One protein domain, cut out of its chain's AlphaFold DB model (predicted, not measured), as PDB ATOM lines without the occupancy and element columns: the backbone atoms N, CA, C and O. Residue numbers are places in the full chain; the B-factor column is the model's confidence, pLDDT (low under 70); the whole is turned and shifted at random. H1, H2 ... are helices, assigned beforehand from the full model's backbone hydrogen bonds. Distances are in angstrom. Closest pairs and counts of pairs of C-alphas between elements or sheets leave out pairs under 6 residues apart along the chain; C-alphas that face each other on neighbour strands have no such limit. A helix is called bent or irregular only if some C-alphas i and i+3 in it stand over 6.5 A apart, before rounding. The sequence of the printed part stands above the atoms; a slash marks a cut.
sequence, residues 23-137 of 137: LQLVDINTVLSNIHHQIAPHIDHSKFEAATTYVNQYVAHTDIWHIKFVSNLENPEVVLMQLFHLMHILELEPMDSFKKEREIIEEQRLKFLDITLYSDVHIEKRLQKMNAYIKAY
ATOM      1  N   LEU A  23     195.842 227.796 175.060       94.25
ATOM      2  CA  LEU A  23     195.556 226.373 174.844       94.25
ATOM      3  C   LEU A  23     194.489 226.152 173.766       94.25
ATOM      4  O   LEU A  23     194.672 225.302 172.905       94.25
ATOM      5  N   GLN A  24     193.415 226.947 173.766       96.06
ATOM      6  CA  GLN A  24     192.380 226.854 172.732       96.06
ATOM      7  C   GLN A  24     192.931 227.187 171.336       96.06
ATOM      8  O   GLN A  24     192.554 226.537 170.365       96.06
ATOM      9  N   LEU A  25     193.847 228.158 171.227       95.88
ATOM     10  CA  LEU A  25     194.535 228.446 169.964       95.88
ATOM     11  C   LEU A  25     195.439 227.298 169.522       95.88
ATOM     12  O   LEU A  25     195.422 226.948 168.345       95.88
ATOM     13  N   VAL A  26     196.189 226.700 170.454       96.44
ATOM     14  CA  VAL A  26     197.038 225.535 170.170       96.44
ATOM     15  C   VAL A  26     196.191 224.389 169.636       96.44
ATOM     16  O   VAL A  26     196.518 223.854 168.581       96.44
ATOM     17  N   ASP A  27     195.076 224.070 170.297       96.94
ATOM     18  CA  ASP A  27     194.174 222.998 169.872       96.94
ATOM     19  C   ASP A  27     193.671 223.228 168.438       96.94
ATOM     20  O   ASP A  27     193.765 222.333 167.593       96.94
ATOM     21  N   ILE A  28     193.207 224.446 168.128       97.88
ATOM     22  CA  ILE A  28     192.733 224.799 166.784       97.88
ATOM     23  C   ILE A  28     193.873 224.706 165.761       97.88
ATOM     24  O   ILE A  28     193.729 224.039 164.736       97.88
ATOM     25  N   ASN A  29     195.017 225.341 166.029       97.00
ATOM     26  CA  ASN A  29     196.161 225.337 165.117       97.00
ATOM     27  C   ASN A  29     196.676 223.919 164.850       97.00
ATOM     28  O   ASN A  29     197.054 223.616 163.718       97.00
ATOM     29  N   THR A  30     196.690 223.049 165.861       97.00
ATOM     30  CA  THR A  30     197.084 221.644 165.714       97.00
ATOM     31  C   THR A  30     196.103 220.884 164.828       97.00
ATOM     32  O   THR A  30     196.541 220.150 163.943       97.00
ATOM     33  N   VAL A  31     194.792 221.075 165.005       98.12
ATOM     34  CA  VAL A  31     193.787 220.444 164.137       98.12
ATOM     35  C   VAL A  31     193.948 220.907 162.688       98.12
ATOM     36  O   VAL A  31     194.010 220.067 161.794       98.12
ATOM     37  N   LEU A  32     194.088 222.211 162.445       98.19
ATOM     38  CA  LEU A  32     194.273 222.745 161.090       98.19
ATOM     39  C   LEU A  32     195.588 222.272 160.449       98.19
ATOM     40  O   LEU A  32     195.609 221.935 159.266       98.19
ATOM     41  N   SER A  33     196.666 222.170 161.226       97.00
ATOM     42  CA  SER A  33     197.949 221.639 160.748       97.00
ATOM     43  C   SER A  33     197.822 220.162 160.363       97.00
ATOM     44  O   SER A  33     198.324 219.731 159.327       97.00
ATOM     45  N   ASN A  34     197.067 219.371 161.130       97.06
ATOM     46  CA  ASN A  34     196.780 217.982 160.768       97.06
ATOM     47  C   ASN A  34     196.002 217.877 159.451       97.06
ATOM     48  O   ASN A  34     196.289 216.984 158.658       97.06
ATOM     49  N   ILE A  35     195.066 218.794 159.188       97.75
ATOM     50  CA  ILE A  35     194.334 218.826 157.914       97.75
ATOM     51  C   ILE A  35     195.283 219.143 156.756       97.75
ATOM     52  O   ILE A  35     195.244 218.438 155.752       97.75
ATOM     53  N   HIS A  36     196.184 220.124 156.903       97.38
ATOM     54  CA  HIS A  36     197.221 220.390 155.897       97.38
ATOM     55  C   HIS A  36     198.015 219.122 155.565       97.38
ATOM     56  O   HIS A  36     198.139 218.774 154.394       97.38
ATOM     57  N   HIS A  37     198.487 218.389 156.579       96.00
ATOM     58  CA  HIS A  37     199.211 217.131 156.372       96.00
ATOM     59  C   HIS A  37     198.362 216.054 155.679       96.00
ATOM     60  O   HIS A  37     198.887 215.294 154.868       96.00
ATOM     61  N   GLN A  38     197.063 215.975 155.989       95.56
ATOM     62  CA  GLN A  38     196.143 215.003 155.390       95.56
ATOM     63  C   GLN A  38     195.877 215.287 153.911       95.56
ATOM     64  O   GLN A  38     195.854 214.351 153.116       95.56
ATOM     65  N   ILE A  39     195.694 216.554 153.531       95.75
ATOM     66  CA  ILE A  39     195.383 216.920 152.141       95.75
ATOM     67  C   ILE A  39     196.636 217.059 151.270       95.75
ATOM     68  O   ILE A  39     196.561 216.812 150.070       95.75
ATOM     69  N   ALA A  40     197.789 217.409 151.854       95.19
ATOM     70  CA  ALA A  40     199.041 217.664 151.140       95.19
ATOM     71  C   ALA A  40     199.442 216.593 150.102       95.19
ATOM     72  O   ALA A  40     199.854 216.992 149.013       95.19
ATOM     73  N   PRO A  41     199.342 215.270 150.358       95.50
ATOM     74  CA  PRO A  41     199.700 214.256 149.360       95.50
ATOM     75  C   PRO A  41     198.668 214.094 148.230       95.50
ATOM     76  O   PRO A  41     198.917 213.358 147.277       95.50
ATOM     77  N   HIS A  42     197.506 214.738 148.337       95.25
ATOM     78  CA  HIS A  42     196.370 214.578 147.426       95.25
ATOM     79  C   HIS A  42     196.084 215.822 146.583       95.25
ATOM     80  O   HIS A  42     195.116 215.829 145.826       95.25
ATOM     81  N   ILE A  43     196.915 216.857 146.701       94.12
ATOM     82  CA  ILE A  43     196.766 218.117 145.979       94.12
ATOM     83  C   ILE A  43     198.042 218.461 145.210       94.12
ATOM     84  O   ILE A  43     199.143 218.023 145.546       94.12
ATOM     85  N   ASP A  44     197.893 219.292 144.186       93.69
ATOM     86  CA  ASP A  44     199.019 219.869 143.458       93.69
ATOM     87  C   ASP A  44     199.423 221.201 144.098       93.69
ATOM     88  O   ASP A  44     198.746 222.215 143.935       93.69
ATOM     89  N   HIS A  45     200.541 221.192 144.827       91.19
ATOM     90  CA  HIS A  45     201.056 222.354 145.562       91.19
ATOM     91  C   HIS A  45     201.347 223.554 144.659       91.19
ATOM     92  O   HIS A  45     201.204 224.691 145.105       91.19
ATOM     93  N   SER A  46     201.704 223.323 143.390       93.62
ATOM     94  CA  SER A  46     202.030 224.407 142.457       93.62
ATOM     95  C   SER A  46     200.833 225.326 142.190       93.62
ATOM     96  O   SER A  46     201.000 226.531 142.018       93.62
ATOM     97  N   LYS A  47     199.605 224.795 142.267       94.62
ATOM     98  CA  LYS A  47     198.367 225.582 142.125       94.62
ATOM     99  C   LYS A  47     198.167 226.593 143.251       94.62
ATOM    100  O   LYS A  47     197.439 227.564 143.074       94.62
ATOM    101  N   PHE A  48     198.792 226.357 144.402       96.06
ATOM    102  CA  PHE A  48     198.570 227.117 145.630       96.06
ATOM    103  C   PHE A  48     199.817 227.883 146.079       96.06
ATOM    104  O   PHE A  48     199.855 228.382 147.203       96.06
ATOM    105  N   GLU A  49     200.830 228.009 145.217       96.50
ATOM    106  CA  GLU A  49     202.108 228.651 145.543       96.50
ATOM    107  C   GLU A  49     201.926 230.106 145.997       96.50
ATOM    108  O   GLU A  49     202.497 230.521 147.009       96.50
ATOM    109  N   ALA A  50     201.067 230.865 145.312       97.19
ATOM    110  CA  ALA A  50     200.760 232.251 145.658       97.19
ATOM    111  C   ALA A  50     200.141 232.370 147.063       97.19
ATOM    112  O   ALA A  50     200.573 233.179 147.888       97.19
ATOM    113  N   ALA A  51     199.143 231.528 147.352       97.44
ATOM    114  CA  ALA A  51     198.475 231.496 148.648       97.44
ATOM    115  C   ALA A  51     199.444 231.048 149.754       97.44
ATOM    116  O   ALA A  51     199.540 231.715 150.783       97.44
ATOM    117  N   THR A  52     200.219 229.988 149.500       97.50
ATOM    118  CA  THR A  52     201.261 229.460 150.397       97.50
ATOM    119  C   THR A  52     202.291 230.539 150.736       97.50
ATOM    120  O   THR A  52     202.619 230.762 151.902       97.50
ATOM    121  N   THR A  53     202.779 231.263 149.728       97.81
ATOM    122  CA  THR A  53     203.775 232.326 149.900       97.81
ATOM    123  C   THR A  53     203.233 233.468 150.748       97.81
ATOM    124  O   THR A  53     203.934 233.961 151.632       97.81
ATOM    125  N   TYR A  54     201.977 233.866 150.532       98.12
ATOM    126  CA  TYR A  54     201.330 234.889 151.347       98.12
ATOM    127  C   TYR A  54     201.245 234.480 152.820       98.12
ATOM    128  O   TYR A  54     201.668 235.230 153.699       98.12
ATOM    129  N   VAL A  55     200.714 233.287 153.104       97.44
ATOM    130  CA  VAL A  55     200.481 232.850 154.490       97.44
ATOM    131  C   VAL A  55     201.780 232.584 155.246       97.44
ATOM    132  O   VAL A  55     201.863 232.872 156.441       97.44
ATOM    133  N   ASN A  56     202.831 232.142 154.552       97.31
ATOM    134  CA  ASN A  56     204.148 231.917 155.147       97.31
ATOM    135  C   ASN A  56     204.805 233.200 155.680       97.31
ATOM    136  O   ASN A  56     205.660 233.115 156.556       97.31
ATOM    137  N   GLN A  57     204.369 234.392 155.254       96.25
ATOM    138  CA  GLN A  57     204.830 235.663 155.841       96.25
ATOM    139  C   GLN A  57     204.480 235.794 157.335       96.25
ATOM    140  O   GLN A  57     205.081 236.603 158.041       96.25
ATOM    141  N   TYR A  58     203.513 235.007 157.815       95.81
ATOM    142  CA  TYR A  58     203.001 235.041 159.186       95.81
ATOM    143  C   TYR A  58     203.441 233.835 160.023       95.81
ATOM    144  O   TYR A  58     203.225 233.820 161.235       95.81
ATOM    145  N   VAL A  59     204.054 232.827 159.399       94.88
ATOM    146  CA  VAL A  59     204.520 231.613 160.070       94.88
ATOM    147  C   VAL A  59     206.010 231.769 160.363       94.88
ATOM    148  O   VAL A  59     206.848 231.765 159.467       94.88
ATOM    149  N   ALA A  60     206.370 231.930 161.636       92.06
ATOM    150  CA  ALA A  60     207.761 232.173 161.997       92.06
ATOM    151  C   ALA A  60     208.597 230.886 161.898       92.06
ATOM    152  O   ALA A  60     208.204 229.840 162.422       92.06
ATOM    153  N   HIS A  61     209.784 230.991 161.292       90.31
ATOM    154  CA  HIS A  61     210.839 229.960 161.275       90.31
ATOM    155  C   HIS A  61     210.464 228.609 160.628       90.31
ATOM    156  O   HIS A  61     211.239 227.654 160.713       90.31
ATOM    157  N   THR A  62     209.293 228.506 160.001       92.94
ATOM    158  CA  THR A  62     208.790 227.317 159.302       92.94
ATOM    159  C   THR A  62     207.780 227.752 158.239       92.94
ATOM    160  O   THR A  62     207.629 228.945 157.994       92.94
ATOM    161  N   ASP A  63     207.095 226.803 157.620       94.00
ATOM    162  CA  ASP A  63     206.029 227.050 156.652       94.00
ATOM    163  C   ASP A  63     204.672 226.503 157.136       94.00
ATOM    164  O   ASP A  63     204.588 225.768 158.126       94.00
ATOM    165  N   ILE A  64     203.608 226.891 156.433       95.50
ATOM    166  CA  ILE A  64     202.213 226.525 156.706       95.50
ATOM    167  C   ILE A  64     201.971 225.008 156.665       95.50
ATOM    168  O   ILE A  64     201.087 224.518 157.362       95.50
ATOM    169  N   TRP A  65     202.777 224.255 155.910       94.75
ATOM    170  CA  TRP A  65     202.687 222.799 155.815       94.75
ATOM    171  C   TRP A  65     203.373 222.090 156.986       94.75
ATOM    172  O   TRP A  65     203.053 220.941 157.263       94.75
ATOM    173  N   HIS A  66     204.283 222.765 157.698       93.38
ATOM    174  CA  HIS A  66     205.109 222.179 158.759       93.38
ATOM    175  C   HIS A  66     205.119 223.031 160.039       93.38
ATOM    176  O   HIS A  66     206.176 223.314 160.624       93.38
ATOM    177  N   ILE A  67     203.951 223.468 160.510       91.56
ATOM    178  CA  ILE A  67     203.859 224.253 161.748       91.56
ATOM    179  C   ILE A  67     204.260 223.392 162.955       91.56
ATOM    180  O   ILE A  67     203.576 222.436 163.310       91.56
ATOM    181  N   LYS A  68     205.360 223.774 163.617       86.19
ATOM    182  CA  LYS A  68     205.953 223.027 164.746       86.19
ATOM    183  C   LYS A  68     206.322 223.866 165.972       86.19
ATOM    184  O   LYS A  68     206.591 223.313 167.034       86.19
ATOM    185  N   PHE A  69     206.378 225.191 165.840       88.69
ATOM    186  CA  PHE A  69     206.804 226.070 166.930       88.69
ATOM    187  C   PHE A  69     205.626 226.487 167.806       88.69
ATOM    188  O   PHE A  69     204.606 226.938 167.292       88.69
ATOM    189  N   VAL A  70     205.803 226.410 169.130       88.56
ATOM    190  CA  VAL A  70     204.791 226.830 170.120       88.56
ATOM    191  C   VAL A  70     204.345 228.272 169.880       88.56
ATOM    192  O   VAL A  70     203.153 228.549 169.891       88.56
ATOM    193  N   SER A  71     205.277 229.166 169.544       89.25
ATOM    194  CA  SER A  71     204.967 230.561 169.214       89.25
ATOM    195  C   SER A  71     204.020 230.716 168.022       89.25
ATOM    196  O   SER A  71     203.294 231.699 167.964       89.25
ATOM    197  N   ASN A  72     204.020 229.772 167.073       93.56
ATOM    198  CA  ASN A  72     203.062 229.758 165.968       93.56
ATOM    199  C   ASN A  72     201.731 229.136 166.409       93.56
ATOM    200  O   ASN A  72     200.678 229.652 166.056       93.56
ATOM    201  N   LEU A  73     201.770 228.062 167.206       93.31
ATOM    202  CA  LEU A  73     200.568 227.374 167.696       93.31
ATOM    203  C   LEU A  73     199.736 228.236 168.658       93.31
ATOM    204  O   LEU A  73     198.517 228.125 168.678       93.31
ATOM    205  N   GLU A  74     200.367 229.123 169.420       94.06
ATOM    206  CA  GLU A  74     199.685 230.068 170.312       94.06
ATOM    207  C   GLU A  74     199.275 231.375 169.606       94.06
ATOM    208  O   GLU A  74     198.703 232.264 170.237       94.06
ATOM    209  N   ASN A  75     199.567 231.529 168.307       94.56
ATOM    210  CA  ASN A  75     199.318 232.769 167.578       94.56
ATOM    211  C   ASN A  75     197.969 232.722 166.831       94.56
ATOM    212  O   ASN A  75     197.794 231.892 165.932       94.56
ATOM    213  N   PRO A  76     197.024 233.633 167.136       95.12
ATOM    214  CA  PRO A  76     195.730 233.671 166.459       95.12
ATOM    215  C   PRO A  76     195.834 234.081 164.985       95.12
ATOM    216  O   PRO A  76     195.006 233.669 164.178       95.12
ATOM    217  N   GLU A  77     196.864 234.836 164.601       95.25
ATOM    218  CA  GLU A  77     197.079 235.194 163.200       95.25
ATOM    219  C   GLU A  77     197.479 233.967 162.375       95.25
ATOM    220  O   GLU A  77     197.052 233.827 161.233       95.25
ATOM    221  N   VAL A  78     198.228 233.030 162.968       96.75
ATOM    222  CA  VAL A  78     198.561 231.756 162.317       96.75
ATOM    223  C   VAL A  78     197.304 230.905 162.128       96.75
ATOM    224  O   VAL A  78     197.147 230.328 161.056       96.75
ATOM    225  N   VAL A  79     196.369 230.894 163.090       97.25
ATOM    226  CA  VAL A  79     195.060 230.230 162.905       97.25
ATOM    227  C   VAL A  79     194.334 230.823 161.703       97.25
ATOM    228  O   VAL A  79     193.884 230.087 160.827       97.25
ATOM    229  N   LEU A  80     194.245 232.154 161.640       96.94
ATOM    230  CA  LEU A  80     193.553 232.851 160.562       96.94
ATOM    231  C   LEU A  80     194.175 232.533 159.194       96.94
ATOM    232  O   LEU A  80     193.455 232.261 158.236       96.94
ATOM    233  N   MET A  81     195.506 232.519 159.112       97.94
ATOM    234  CA  MET A  81     196.220 232.168 157.885       97.94
ATOM    235  C   MET A  81     196.029 230.698 157.495       97.94
ATOM    236  O   MET A  81     195.810 230.419 156.318       97.94
ATOM    237  N   GLN A  82     196.035 229.768 158.456       98.25
ATOM    238  CA  GLN A  82     195.714 228.362 158.194       98.25
ATOM    239  C   GLN A  82     194.287 228.191 157.662       98.25
ATOM    240  O   GLN A  82     194.085 227.461 156.695       98.25
ATOM    241  N   LEU A  83     193.305 228.881 158.254       98.00
ATOM    242  CA  LEU A  83     191.915 228.848 157.793       98.00
ATOM    243  C   LEU A  83     191.797 229.358 156.357       98.00
ATOM    244  O   LEU A  83     191.227 228.672 155.515       98.00
ATOM    245  N   PHE A  84     192.368 230.524 156.051       98.00
ATOM    246  CA  PHE A  84     192.305 231.083 154.701       98.00
ATOM    247  C   PHE A  84     192.975 230.193 153.664       98.00
ATOM    248  O   PHE A  84     192.429 230.003 152.580       98.00
ATOM    249  N   HIS A  85     194.128 229.628 154.005       98.19
ATOM    250  CA  HIS A  85     194.856 228.741 153.117       98.19
ATOM    251  C   HIS A  85     194.053 227.476 152.793       98.19
ATOM    252  O   HIS A  85     193.833 227.167 151.623       98.19
ATOM    253  N   LEU A  86     193.541 226.791 153.820       98.12
ATOM    254  CA  LEU A  86     192.737 225.581 153.646       98.12
ATOM    255  C   LEU A  86     191.428 225.861 152.911       98.12
ATOM    256  O   LEU A  86     191.068 225.113 152.007       98.12
ATOM    257  N   MET A  87     190.723 226.939 153.261       96.81
ATOM    258  CA  MET A  87     189.490 227.321 152.569       96.81
ATOM    259  C   MET A  87     189.754 227.609 151.090       96.81
ATOM    260  O   MET A  87     189.014 227.120 150.244       96.81
ATOM    261  N   HIS A  88     190.837 228.323 150.768       97.06
ATOM    262  CA  HIS A  88     191.210 228.613 149.387       97.06
ATOM    263  C   HIS A  88     191.549 227.347 148.588       97.06
ATOM    264  O   HIS A  88     191.075 227.189 147.463       97.06
ATOM    265  N   ILE A  89     192.315 226.418 149.174       96.69
ATOM    266  CA  ILE A  89     192.603 225.119 148.546       96.69
ATOM    267  C   ILE A  89     191.296 224.388 148.245       96.69
ATOM    268  O   ILE A  89     191.051 223.955 147.122       96.69
ATOM    269  N   LEU A  90     190.422 224.290 149.243       95.19
ATOM    270  CA  LEU A  90     189.183 223.535 149.129       95.19
ATOM    271  C   LEU A  90     188.143 224.213 148.224       95.19
ATOM    272  O   LEU A  90     187.289 223.524 147.677       95.19
ATOM    273  N   GLU A  91     188.179 225.526 148.019       94.81
ATOM    274  CA  GLU A  91     187.343 226.192 147.007       94.81
ATOM    275  C   GLU A  91     187.712 225.783 145.575       94.81
ATOM    276  O   GLU A  91     186.839 225.737 144.709       94.81
ATOM    277  N   LEU A  92     188.987 225.469 145.329       94.56
ATOM    278  CA  LEU A  92     189.502 225.091 144.009       94.56
ATOM    279  C   LEU A  92     189.482 223.576 143.758       94.56
ATOM    280  O   LEU A  92     189.556 223.142 142.608       94.56
ATOM    281  N   GLU A  93     189.350 222.773 144.812       94.06
ATOM    282  CA  GLU A  93     189.170 221.323 144.724       94.06
ATOM    283  C   GLU A  93     187.685 220.935 144.563       94.06
ATOM    284  O   GLU A  93     186.796 221.643 145.055       94.06
ATOM    285  N   PRO A  94     187.367 219.790 143.918       93.38
ATOM    286  CA  PRO A  94     185.989 219.340 143.737       93.38
ATOM    287  C   PRO A  94     185.193 219.303 145.049       93.38
ATOM    288  O   PRO A  94     185.705 218.905 146.098       93.38
ATOM    289  N   MET A  95     183.907 219.660 144.986       89.12
ATOM    290  CA  MET A  95     183.030 219.686 146.169       89.12
ATOM    291  C   MET A  95     182.865 218.311 146.825       89.12
ATOM    292  O   MET A  95     182.650 218.222 148.033       89.12
ATOM    293  N   ASP A  96     182.988 217.234 146.045       90.75
ATOM    294  CA  ASP A  96     182.921 215.873 146.575       90.75
ATOM    295  C   ASP A  96     184.220 215.398 147.244       90.75
ATOM    296  O   ASP A  96     184.195 214.409 147.980       90.75
ATOM    297  N   SER A  97     185.326 216.120 147.048       93.25
ATOM    298  CA  SER A  97     186.605 215.857 147.705       93.25
ATOM    299  C   SER A  97     186.658 216.502 149.092       93.25
ATOM    300  O   SER A  97     186.112 217.585 149.324       93.25
ATOM    301  N   PHE A  98     187.370 215.839 150.008       95.69
ATOM    302  CA  PHE A  98     187.704 216.355 151.340       95.69
ATOM    303  C   PHE A  98     186.492 216.776 152.199       95.69
ATOM    304  O   PHE A  98     186.555 217.747 152.952       95.69
ATOM    305  N   LYS A  99     185.347 216.081 152.075       95.88
ATOM    306  CA  LYS A  99     184.101 216.444 152.789       95.88
ATOM    307  C   LYS A  99     184.298 216.543 154.301       95.88
ATOM    308  O   LYS A  99     183.860 217.508 154.917       95.88
ATOM    309  N   LYS A 100     185.000 215.567 154.877       96.25
ATOM    310  CA  LYS A 100     185.279 215.525 156.313       96.25
ATOM    311  C   LYS A 100     186.159 216.699 156.739       96.25
ATOM    312  O   LYS A 100     185.905 217.327 157.760       96.25
ATOM    313  N   GLU A 101     187.185 217.012 155.959       97.38
ATOM    314  CA  GLU A 101     188.101 218.114 156.231       97.38
ATOM    315  C   GLU A 101     187.372 219.461 156.152       97.38
ATOM    316  O   GLU A 101     187.568 220.297 157.030       97.38
ATOM    317  N   ARG A 102     186.471 219.651 155.173       97.56
ATOM    318  CA  ARG A 102     185.611 220.846 155.067       97.56
ATOM    319  C   ARG A 102     184.770 221.055 156.329       97.56
ATOM    320  O   ARG A 102     184.724 222.168 156.849       97.56
ATOM    321  N   GLU A 103     184.141 219.996 156.841       97.00
ATOM    322  CA  GLU A 103     183.350 220.050 158.081       97.00
ATOM    323  C   GLU A 103     184.214 220.425 159.293       97.00
ATOM    324  O   GLU A 103     183.848 221.311 160.067       97.00
ATOM    325  N   ILE A 104     185.391 219.803 159.434       97.94
ATOM    326  CA  ILE A 104     186.310 220.083 160.546       97.94
ATOM    327  C   ILE A 104     186.838 221.523 160.477       97.94
ATOM    328  O   ILE A 104     186.959 222.173 161.519       97.94
ATOM    329  N   ILE A 105     187.149 222.031 159.279       98.00
ATOM    330  CA  ILE A 105     187.594 223.417 159.079       98.00
ATOM    331  C   ILE A 105     186.510 224.391 159.521       98.00
ATOM    332  O   ILE A 105     186.820 225.337 160.241       98.00
ATOM    333  N   GLU A 106     185.253 224.156 159.144       97.38
ATOM    334  CA  GLU A 106     184.154 225.028 159.558       97.38
ATOM    335  C   GLU A 106     183.942 224.982 161.076       97.38
ATOM    336  O   GLU A 106     183.798 226.025 161.713       97.38
ATOM    337  N   GLU A 107     184.028 223.801 161.694       97.94
ATOM    338  CA  GLU A 107     183.989 223.671 163.153       97.94
ATOM    339  C   GLU A 107     185.118 224.476 163.824       97.94
ATOM    340  O   GLU A 107     184.881 225.208 164.788       97.94
ATOM    341  N   GLN A 108     186.347 224.380 163.305       97.88
ATOM    342  CA  GLN A 108     187.486 225.136 163.830       97.88
ATOM    343  C   GLN A 108     187.334 226.643 163.598       97.88
ATOM    344  O   GLN A 108     187.694 227.426 164.477       97.88
ATOM    345  N   ARG A 109     186.767 227.063 162.460       96.62
ATOM    346  CA  ARG A 109     186.458 228.467 162.169       96.62
ATOM    347  C   ARG A 109     185.481 229.023 163.199       96.62
ATOM    348  O   ARG A 109     185.747 230.071 163.777       96.62
ATOM    349  N   LEU A 110     184.394 228.307 163.481       95.50
ATOM    350  CA  LEU A 110     183.407 228.717 164.482       95.50
ATOM    351  C   LEU A 110     184.017 228.783 165.890       95.50
ATOM    352  O   LEU A 110     183.805 229.766 166.598       95.50
ATOM    353  N   LYS A 111     184.838 227.796 166.276       96.00
ATOM    354  CA  LYS A 111     185.584 227.828 167.547       96.00
ATOM    355  C   LYS A 111     186.521 229.029 167.637       96.00
ATOM    356  O   LYS A 111     186.609 229.655 168.687       96.00
ATOM    357  N   PHE A 112     187.217 229.358 166.553       95.62
ATOM    358  CA  PHE A 112     188.106 230.513 166.503       95.62
ATOM    359  C   PHE A 112     187.340 231.831 166.672       95.62
ATOM    360  O   PHE A 112     187.774 232.704 167.422       95.62
ATOM    361  N   LEU A 113     186.181 231.968 166.027       92.81
ATOM    362  CA  LEU A 113     185.323 233.145 166.180       92.81
ATOM    363  C   LEU A 113     184.770 233.285 167.604       92.81
ATOM    364  O   LEU A 113     184.684 234.400 168.103       92.81
ATOM    365  N   ASP A 114     184.449 232.176 168.274       92.88
ATOM    366  CA  ASP A 114     183.945 232.187 169.656       92.88
ATOM    367  C   ASP A 114     184.996 232.662 170.674       92.88
ATOM    368  O   ASP A 114     184.673 233.317 171.665       92.88
ATOM    369  N   ILE A 115     186.276 232.358 170.432       91.69
ATOM    370  CA  ILE A 115     187.352 232.673 171.382       91.69
ATOM    371  C   ILE A 115     188.089 233.978 171.072       91.69
ATOM    372  O   ILE A 115     188.859 234.445 171.913       91.69
ATOM    373  N   THR A 116     187.901 234.562 169.887       89.25
ATOM    374  CA  THR A 116     188.611 235.775 169.458       89.25
ATOM    375  C   THR A 116     187.703 236.998 169.385       89.25
ATOM    376  O   THR A 116     186.485 236.909 169.326       89.25
ATOM    377  N   LEU A 117     188.320 238.184 169.376       87.56
ATOM    378  CA  LEU A 117     187.627 239.463 169.178       87.56
ATOM    379  C   LEU A 117     187.679 239.934 167.717       87.56
ATOM    380  O   LEU A 117     187.459 241.116 167.438       87.56
ATOM    381  N   TYR A 118     188.025 239.046 166.782       86.88
ATOM    382  CA  TYR A 118     188.004 239.396 165.370       86.88
ATOM    383  C   TYR A 118     186.561 239.652 164.946       86.88
ATOM    384  O   TYR A 118     185.716 238.767 165.018       86.88
ATOM    385  N   SER A 119     186.279 240.867 164.480       88.12
ATOM    386  CA  SER A 119     185.007 241.124 163.811       88.12
ATOM    387  C   SER A 119     185.039 240.590 162.383       88.12
ATOM    388  O   SER A 119     186.105 240.533 161.763       88.12
ATOM    389  N   ASP A 120     183.866 240.302 161.824       87.75
ATOM    390  CA  ASP A 120     183.728 239.867 160.428       87.75
ATOM    391  C   ASP A 120     184.433 240.828 159.462       87.75
ATOM    392  O   ASP A 120     185.157 240.402 158.568       87.75
ATOM    393  N   VAL A 121     184.340 242.139 159.718       91.38
ATOM    394  CA  VAL A 121     185.026 243.178 158.932       91.38
ATOM    395  C   VAL A 121     186.550 243.034 158.984       91.38
ATOM    396  O   VAL A 121     187.229 243.297 157.991       91.38
ATOM    397  N   HIS A 122     187.121 242.656 160.133       90.81
ATOM    398  CA  HIS A 122     188.562 242.413 160.223       90.81
ATOM    399  C   HIS A 122     188.950 241.188 159.399       90.81
ATOM    400  O   HIS A 122     189.891 241.271 158.613       90.81
ATOM    401  N   ILE A 123     188.214 240.086 159.541       93.25
ATOM    402  CA  ILE A 123     188.474 238.837 158.819       93.25
ATOM    403  C   ILE A 123     188.355 239.058 157.315       93.25
ATOM    404  O   ILE A 123     189.276 238.719 156.574       93.25
ATOM    405  N   GLU A 124     187.292 239.718 156.868       94.06
ATOM    406  CA  GLU A 124     187.072 240.032 155.462       94.06
ATOM    407  C   GLU A 124     188.211 240.886 154.896       94.06
ATOM    408  O   GLU A 124     188.766 240.562 153.850       94.06
ATOM    409  N   LYS A 125     188.648 241.931 155.611       95.62
ATOM    410  CA  LYS A 125     189.797 242.745 155.183       95.62
ATOM    411  C   LYS A 125     191.080 241.926 155.065       95.62
ATOM    412  O   LYS A 125     191.889 242.187 154.174       95.62
ATOM    413  N   ARG A 126     191.314 240.972 155.971       95.25
ATOM    414  CA  ARG A 126     192.491 240.091 155.907       95.25
ATOM    415  C   ARG A 126     192.384 239.137 154.711       95.25
ATOM    416  O   ARG A 126     193.349 239.020 153.961       95.25
ATOM    417  N   LEU A 127     191.208 238.563 154.461       95.62
ATOM    418  CA  LEU A 127     190.948 237.701 153.306       95.62
ATOM    419  C   LEU A 127     191.102 238.460 151.977       95.62
ATOM    420  O   LEU A 127     191.758 237.983 151.054       95.62
ATOM    421  N   GLN A 128     190.577 239.685 151.896       96.62
ATOM    422  CA  GLN A 128     190.738 240.564 150.736       96.62
ATOM    423  C   GLN A 128     192.215 240.841 150.432       96.62
ATOM    424  O   GLN A 128     192.596 240.859 149.263       96.62
ATOM    425  N   LYS A 129     193.062 241.016 151.456       97.12
ATOM    426  CA  LYS A 129     194.511 241.185 151.265       97.12
ATOM    427  C   LYS A 129     195.167 239.937 150.678       97.12
ATOM    428  O   LYS A 129     195.975 240.082 149.766       97.12
ATOM    429  N   MET A 130     194.818 238.747 151.167       97.44
ATOM    430  CA  MET A 130     195.312 237.493 150.589       97.44
ATOM    431  C   MET A 130     194.875 237.361 149.127       97.44
ATOM    432  O   MET A 130     195.705 237.146 148.250       97.44
ATOM    433  N   ASN A 131     193.593 237.580 148.842       96.75
ATOM    434  CA  ASN A 131     193.052 237.479 147.487       96.75
ATOM    435  C   ASN A 131     193.670 238.507 146.531       96.75
ATOM    436  O   ASN A 131     193.900 238.206 145.363       96.75
ATOM    437  N   ALA A 132     193.948 239.722 147.009       97.56
ATOM    438  CA  ALA A 132     194.652 240.734 146.229       97.56
ATOM    439  C   ALA A 132     196.097 240.314 145.925       97.56
ATOM    440  O   ALA A 132     196.551 240.515 144.803       97.56
ATOM    441  N   TYR A 133     196.789 239.702 146.892       98.06
ATOM    442  CA  TYR A 133     198.128 239.155 146.683       98.06
ATOM    443  C   TYR A 133     198.117 238.029 145.645       98.06
ATOM    444  O   TYR A 133     198.877 238.094 144.688       98.06
ATOM    445  N   ILE A 134     197.211 237.054 145.779       96.69
ATOM    446  CA  ILE A 134     197.089 235.921 144.846       96.69
ATOM    447  C   ILE A 134     196.844 236.403 143.412       96.69
ATOM    448  O   ILE A 134     197.428 235.874 142.480       96.69
ATOM    449  N   LYS A 135     196.011 237.434 143.223       96.12
ATOM    450  CA  LYS A 135     195.737 238.008 141.893       96.12
ATOM    451  C   LYS A 135     196.932 238.728 141.264       96.12
ATOM    452  O   LYS A 135     196.910 238.961 140.060       96.12
ATOM    453  N   ALA A 136     197.891 239.165 142.074       95.69
ATOM    454  CA  ALA A 136     199.060 239.918 141.632       95.69
ATOM    455  C   ALA A 136     200.334 239.059 141.528       95.69
ATOM    456  O   ALA A 136     201.363 239.591 141.112       95.69
ATOM    457  N   TYR A 137     200.264 237.793 141.949       90.81
ATOM    458  CA  TYR A 137     201.341 236.805 141.885       90.81
ATOM    459  C   TYR A 137     201.463 236.233 140.470       90.81
ATOM    460  O   TYR A 137     202.610 236.128 139.986       90.81
TER     461      TYR A 137
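Overview. This is residues 23 to 137 of the 137 residues of an uncharacterized protein of Lysinibacillus sp. S2017 (UniProt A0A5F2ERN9). H4 runs through the core, with H1 and H5 packed along it as a three-helix bundle and H2 packed along another side of it. H6 slants past H4 on the side away from H1 and reaches H2 with residues 130 to 134, while residues 57 to 69 and short H3 lead from H2 back to H1. The printed part has 115 residues, with six named helices, H1 to H6 in order, and no named strand: all helix. It is compact and rounded, with a radius of gyration of the C-alphas of 13.2 A and spans of 32 by 30 by 28 A.

Arrangement. H1, residues 23 to 42, touches H4, residues 76 to 92, the same way at a shallow tilt of 29 degrees; their closest C-alphas, Asn 29 and Val 79, are 5.5 A apart. H5, residues 99 to 115, touches H1 at Ile 28 and Gln 108, closest C-alphas 6.0 A apart, and forms a helical hairpin with H4. H2, residues 45 to 56, touches H4, opposite ways at 20 degrees, a shallow tilt, with closest C-alphas Val 55 and Met 81 5.5 A apart. H3, residues 70 to 73, touches residues 25 to 30 of H1 alone, with closest C-alphas Val 26 and Leu 73 4.7 A apart. H6, residues 120 to 136, touches H2 at a steep tilt of 52 degrees, with closest C-alphas Ala 50 and Ile 134 5.3 A apart; H1 and H6 are apart. Every O i to N i+4 pair is within hydrogen-bond range in H4, H5 and H6, against 14 of 16 in H1 and 6 of 8 in H2; H3 is too short for one.

Along the chain. H1 begins at C-alpha 23 (195.556, 226.373, 174.844) and is 29.9 A long; H6 ends at C-alpha 136 (199.060, 239.918, 141.632). H2 is 13.9 A long, H3 4.9 A, H4 24.8 A, H5 24.9 A and H6 24.3 A. H1 and H2 are irregular: C-alphas 38 and 41 are 7.0 A apart, C-alphas 47 and 50 7.9 A.

Size, cuts and confidence. The C-alphas farthest apart, Leu 23 and Ala 136, are 36.0 A apart. The printed part has no cut, the link from H2 to H3 is long, and no printed residue is under 70 in pLDDT.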